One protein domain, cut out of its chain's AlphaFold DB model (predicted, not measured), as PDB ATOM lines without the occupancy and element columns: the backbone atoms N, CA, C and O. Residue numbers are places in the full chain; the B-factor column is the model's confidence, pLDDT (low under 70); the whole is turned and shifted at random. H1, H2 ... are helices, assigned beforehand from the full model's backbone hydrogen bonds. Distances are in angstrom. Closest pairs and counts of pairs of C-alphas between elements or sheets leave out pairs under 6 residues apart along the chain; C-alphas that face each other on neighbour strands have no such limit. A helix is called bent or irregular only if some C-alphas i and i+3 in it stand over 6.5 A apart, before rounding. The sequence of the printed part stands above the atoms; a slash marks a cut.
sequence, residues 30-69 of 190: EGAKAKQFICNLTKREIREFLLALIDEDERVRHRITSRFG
ATOM      1  N   GLU A  30     199.535 179.150 139.969       66.25
ATOM      2  CA  GLU A  30     200.404 180.231 139.498       66.25
ATOM      3  C   GLU A  30     201.876 180.017 139.847       66.25
ATOM      4  O   GLU A  30     202.722 180.164 138.971       66.25
ATOM      5  N   GLY A  31     202.206 179.592 141.071       67.88
ATOM      6  CA  GLY A  31     203.594 179.294 141.441       67.88
ATOM      7  C   GLY A  31     204.182 178.129 140.633       67.88
ATOM      8  O   GLY A  31     205.361 178.137 140.276       67.88
ATOM      9  N   ALA A  32     203.344 177.147 140.283       73.88
ATOM     10  CA  ALA A  32     203.720 176.056 139.386       73.88
ATOM     11  C   ALA A  32     203.934 176.538 137.937       73.88
ATOM     12  O   ALA A  32     204.935 176.174 137.318       73.88
ATOM     13  N   LYS A  33     203.051 177.407 137.422       76.00
ATOM     14  CA  LYS A  33     203.193 178.028 136.092       76.00
ATOM     15  C   LYS A  33     204.439 178.912 135.997       76.00
ATOM     16  O   LYS A  33     205.166 178.819 135.015       76.00
ATOM     17  N   ALA A  34     204.729 179.704 137.029       76.50
ATOM     18  CA  ALA A  34     205.917 180.555 137.086       76.50
ATOM     19  C   ALA A  34     207.212 179.730 137.046       76.50
ATOM     20  O   ALA A  34     208.126 180.048 136.289       76.50
ATOM     21  N   LYS A  35     207.273 178.617 137.792       78.62
ATOM     22  CA  LYS A  35     208.409 177.685 137.715       78.62
ATOM     23  C   LYS A  35     208.586 177.112 136.313       78.62
ATOM     24  O   LYS A  35     209.702 177.096 135.808       78.62
ATOM     25  N   GLN A  36     207.501 176.656 135.689       81.62
ATOM     26  CA  GLN A  36     207.559 176.078 134.349       81.62
ATOM     27  C   GLN A  36     208.006 177.105 133.301       81.62
ATOM     28  O   GLN A  36     208.804 176.774 132.431       81.62
ATOM     29  N   PHE A  37     207.551 178.352 133.422       82.94
ATOM     30  CA  PHE A  37     207.983 179.448 132.560       82.94
ATOM     31  C   PHE A  37     209.484 179.728 132.700       82.94
ATOM     32  O   PHE A  37     210.191 179.760 131.699       82.94
ATOM     33  N   ILE A  38     209.990 179.838 133.935       82.69
ATOM     34  CA  ILE A  38     211.420 180.064 134.195       82.69
ATOM     35  C   ILE A  38     212.277 178.917 133.641       82.69
ATOM     36  O   ILE A  38     213.337 179.174 133.078       82.69
ATOM     37  N   CYS A  39     211.825 177.662 133.746       86.38
ATOM     38  CA  CYS A  39     212.555 176.510 133.201       86.38
ATOM     39  C   CYS A  39     212.699 176.532 131.671       86.38
ATOM     40  O   CYS A  39     213.603 175.883 131.150       86.38
ATOM     41  N   ASN A  40     211.827 177.252 130.963       89.75
ATOM     42  CA  ASN A  40     211.887 177.378 129.509       89.75
ATOM     43  C   ASN A  40     212.804 178.520 129.047       89.75
ATOM     44  O   ASN A  40     213.116 178.593 127.860       89.75
ATOM     45  N   LEU A  41     213.231 179.403 129.954       90.31
ATOM     46  CA  LEU A  41     214.147 180.490 129.629       90.31
ATOM     47  C   LEU A  41     215.573 179.967 129.456       90.31
ATOM     48  O   LEU A  41     216.054 179.089 130.178       90.31
ATOM     49  N   THR A  42     216.299 180.566 128.521       91.25
ATOM     50  CA  THR A  42     217.728 180.322 128.361       91.25
ATOM     51  C   THR A  42     218.521 180.944 129.512       91.25
ATOM     52  O   THR A  42     218.113 181.918 130.146       91.25
ATOM     53  N   LYS A  43     219.742 180.441 129.749       87.19
ATOM     54  CA  LYS A  43     220.660 181.026 130.745       87.19
ATOM     55  C   LYS A  43     220.940 182.515 130.495       87.19
ATOM     56  O   LYS A  43     221.211 183.240 131.448       87.19
ATOM     57  N   ARG A  44     220.922 182.951 129.229       91.44
ATOM     58  CA  ARG A  44     221.122 184.357 128.856       91.44
ATOM     59  C   ARG A  44     219.933 185.206 129.299       91.44
ATOM     60  O   ARG A  44     220.147 186.167 130.023       91.44
ATOM     61  N   GLU A  45     218.717 184.797 128.950       91.69
ATOM     62  CA  GLU A  45     217.488 185.519 129.312       91.69
ATOM     63  C   GLU A  45     217.304 185.599 130.829       91.69
ATOM     64  O   GLU A  45     216.964 186.654 131.355       91.69
ATOM     65  N   ILE A  46     217.616 184.520 131.558       92.62
ATOM     66  CA  ILE A  46     217.590 184.529 133.028       92.62
ATOM     67  C   ILE A  46     218.605 185.535 133.583       92.62
ATOM     68  O   ILE A  46     218.295 186.261 134.524       92.62
ATOM     69  N   ARG A  47     219.821 185.586 133.026       89.31
ATOM     70  CA  ARG A  47     220.857 186.517 133.489       89.31
ATOM     71  C   ARG A  47     220.460 187.969 133.229       89.31
ATOM     72  O   ARG A  47     220.581 188.779 134.135       89.31
ATOM     73  N   GLU A  48     219.990 188.282 132.027       92.44
ATOM     74  CA  GLU A  48     219.537 189.629 131.657       92.44
ATOM     75  C   GLU A  48     218.365 190.079 132.537       92.44
ATOM     76  O   GLU A  48     218.384 191.186 133.068       92.44
ATOM     77  N   PHE A  49     217.404 189.187 132.788       92.69
ATOM     78  CA  PHE A  49     216.287 189.455 133.691       92.69
ATOM     79  C   PHE A  49     216.735 189.715 135.136       92.69
ATOM     80  O   PHE A  49     216.257 190.646 135.778       92.69
ATOM     81  N   LEU A  50     217.674 188.920 135.659       89.44
ATOM     82  CA  LEU A  50     218.213 189.127 137.006       89.44
ATOM     83  C   LEU A  50     218.987 190.443 137.121       89.44
ATOM     84  O   LEU A  50     218.884 191.095 138.154       89.44
ATOM     85  N   LEU A  51     219.741 190.836 136.091       88.00
ATOM     86  CA  LEU A  51     220.447 192.119 136.073       88.00
ATOM     87  C   LEU A  51     219.461 193.291 136.111       88.00
ATOM     88  O   LEU A  51     219.613 194.165 136.958       88.00
ATOM     89  N   ALA A  52     218.406 193.251 135.293       91.69
ATOM     90  CA  ALA A  52     217.349 194.262 135.326       91.69
ATOM     91  C   ALA A  52     216.680 194.353 136.712       91.69
ATOM     92  O   ALA A  52     216.545 195.438 137.269       91.69
ATOM     93  N   LEU A  53     216.360 193.211 137.332       90.38
ATOM     94  CA  LEU A  53     215.785 193.177 138.683       90.38
ATOM     95  C   LEU A  53     216.709 193.761 139.763       90.38
ATOM     96  O   LEU A  53     216.232 194.354 140.727       90.38
ATOM     97  N   ILE A  54     218.021 193.558 139.636       86.25
ATOM     98  CA  ILE A  54     219.014 194.103 140.571       86.25
ATOM     99  C   ILE A  54     219.125 195.624 140.433       86.25
ATOM    100  O   ILE A  54     219.428 196.298 141.418       86.25
ATOM    101  N   ASP A  55     218.909 196.167 139.237       85.75
ATOM    102  CA  ASP A  55     218.920 197.610 138.992       85.75
ATOM    103  C   ASP A  55     217.634 198.293 139.472       85.75
ATOM    104  O   ASP A  55     217.687 199.424 139.954       85.75
ATOM    105  N   GLU A  56     216.504 197.591 139.407       91.06
ATOM    106  CA  GLU A  56     215.187 198.125 139.763       91.06
ATOM    107  C   GLU A  56     214.837 198.003 141.258       91.06
ATOM    108  O   GLU A  56     214.132 198.865 141.789       91.06
ATOM    109  N   ASP A  57     215.311 196.964 141.960       90.38
ATOM    110  CA  ASP A  57     214.927 196.684 143.352       90.38
ATOM    111  C   ASP A  57     216.143 196.424 144.265       90.38
ATOM    112  O   ASP A  57     216.787 195.372 144.236       90.38
ATOM    113  N   GLU A  58     216.407 197.372 145.168       68.94
ATOM    114  CA  GLU A  58     217.514 197.313 146.131       68.94
ATOM    115  C   GLU A  58     217.388 196.146 147.136       68.94
ATOM    116  O   GLU A  58     218.390 195.577 147.573       68.94
ATOM    117  N   ARG A  59     216.169 195.713 147.490       74.38
ATOM    118  CA  ARG A  59     215.974 194.539 148.363       74.38
ATOM    119  C   ARG A  59     216.316 193.251 147.624       74.38
ATOM    120  O   ARG A  59     216.871 192.330 148.231       74.38
ATOM    121  N   VAL A  60     215.991 193.173 146.333       83.12
ATOM    122  CA  VAL A  60     216.372 192.047 145.468       83.12
ATOM    123  C   VAL A  60     217.877 192.041 145.243       83.12
ATOM    124  O   VAL A  60     218.497 190.994 145.443       83.12
ATOM    125  N   ARG A  61     218.482 193.199 144.954       78.88
ATOM    126  CA  ARG A  61     219.939 193.379 144.910       78.88
ATOM    127  C   ARG A  61     220.589 192.851 146.177       78.88
ATOM    128  O   ARG A  61     221.419 191.954 146.087       78.88
ATOM    129  N   HIS A  62     220.160 193.324 147.347       69.88
ATOM    130  CA  HIS A  62     220.723 192.893 148.624       69.88
ATOM    131  C   HIS A  62     220.560 191.384 148.859       69.88
ATOM    132  O   HIS A  62     221.484 190.718 149.324       69.88
ATOM    133  N   ARG A  63     219.410 190.795 148.505       72.12
ATOM    134  CA  ARG A  63     219.190 189.338 148.595       72.12
ATOM    135  C   ARG A  63     220.085 188.542 147.649       72.12
ATOM    136  O   ARG A  63     220.537 187.461 148.020       72.12
ATOM    137  N   ILE A  64     220.319 189.037 146.438       77.75
ATOM    138  CA  ILE A  64     221.164 188.364 145.449       77.75
ATOM    139  C   ILE A  64     222.635 188.499 145.841       77.75
ATOM    140  O   ILE A  64     223.332 187.490 145.865       77.75
ATOM    141  N   THR A  65     223.103 189.688 146.217       70.19
ATOM    142  CA  THR A  65     224.500 189.916 146.617       70.19
ATOM    143  C   THR A  65     224.835 189.251 147.950       70.19
ATOM    144  O   THR A  65     225.901 188.664 148.070       70.19
ATOM    145  N   SER A  66     223.926 189.212 148.926       61.34
ATOM    146  CA  SER A  66     224.163 188.441 150.162       61.34
ATOM    147  C   SER A  66     224.196 186.927 149.931       61.34
ATOM    148  O   SER A  66     224.909 186.206 150.628       61.34
ATOM    149  N   ARG A  67     223.428 186.413 148.961       65.81
ATOM    150  CA  ARG A  67     223.353 184.970 148.703       65.81
ATOM    151  C   ARG A  67     224.435 184.477 147.744       65.81
ATOM    152  O   ARG A  67     224.965 183.384 147.952       65.81
ATOM    153  N   PHE A  68     224.744 185.265 146.719       70.44
ATOM    154  CA  PHE A  68     225.597 184.899 145.585       70.44
ATOM    155  C   PHE A  68     226.748 185.874 145.319       70.44
ATOM    156  O   PHE A  68     227.606 185.557 144.500       70.44
ATOM    157  N   GLY A  69     226.761 187.048 145.952       64.69
ATOM    158  CA  GLY A  69     227.885 187.974 145.853       64.69
ATOM    159  C   GLY A  69     229.118 187.400 146.536       64.69
ATOM    160  O   GLY A  69     229.012 186.530 147.403       64.69
TER     161      GLY A  69
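Overview. This is residues 30 to 69 of the 190 residues of an uncharacterized protein of Senegalimassilia faecalis (UniProt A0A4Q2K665). Three helices follow one another as an open, loosely built arch: the longest, H2, makes the middle, and H1 and H3 make its two legs, one from each end of H2, with no contact between the legs. H3 turns back at a corner and packs there on the last part of H2, while residues 30 to 37 of H1 stick out. The printed part has 40 residues with three named helices in the order H1, H2, H3, and no named strand; the class is all helix. The whole is loose, with a radius of gyration of the C-alphas of 11.4 A, and the C-alphas span 26 by 21 by 18 A along their three main axes.

Arrangement. Begin with H2, residues 43 to 56, and look at its residues 53 to 55, which alone touch H3, residues 58 to 68. The two helices touch only at the corner by their link, with 6 pairs of C-alphas within 8 A; the closest C-alphas are those of Ile 54 and Arg 61, 4.5 A apart. H2 and H3 run opposite ways at a steep tilt of 47 degrees, and their centres are 12.6 A apart. Now look to H1, residues 30 to 40, which touches no helix. It is close to H2 but not clearly touching: the closest C-alphas, those of Ile 38 and Ile 46, are 7.7 A apart. H1 and H2 run opposite ways at a steep tilt of 55 degrees. H1 and H3 are apart. In the backbone of H1, H2 and H3, every O i to N i+4 pair is within hydrogen-bond range.

Along the chain. Find C-alpha 43 at (220.660, 181.026, 130.745); from there H2 runs 20.1 A to C-alpha 56 at (215.187, 198.125, 139.763). Go back to C-alpha 30 at (200.404, 180.231, 139.498), where H1 begins; it runs 15.5 A to C-alpha 40. H3 runs 14.8 A from C-alpha 58 to C-alpha 68 at (225.597, 184.899, 145.585). None of the three helices is bent or irregular.

Size, cuts and confidence. The two C-alphas farthest apart are those of Glu 30 and Gly 69, the first and last printed residues, at 29.2 A. The printed part has no cut. The links from H1 to H2, 2 residues, and from H2 to H3, 1 residue, are both tight. Residues 30 to 37 and residues 39 to 45, of which 43 to 45 belong to H2, stand free. In the B-factor column you will find a mean pLDDT of the printed part of 81.3; it is under 70 at residues 30 to 31, 58, 62, 66 to 67 and 69 of this model.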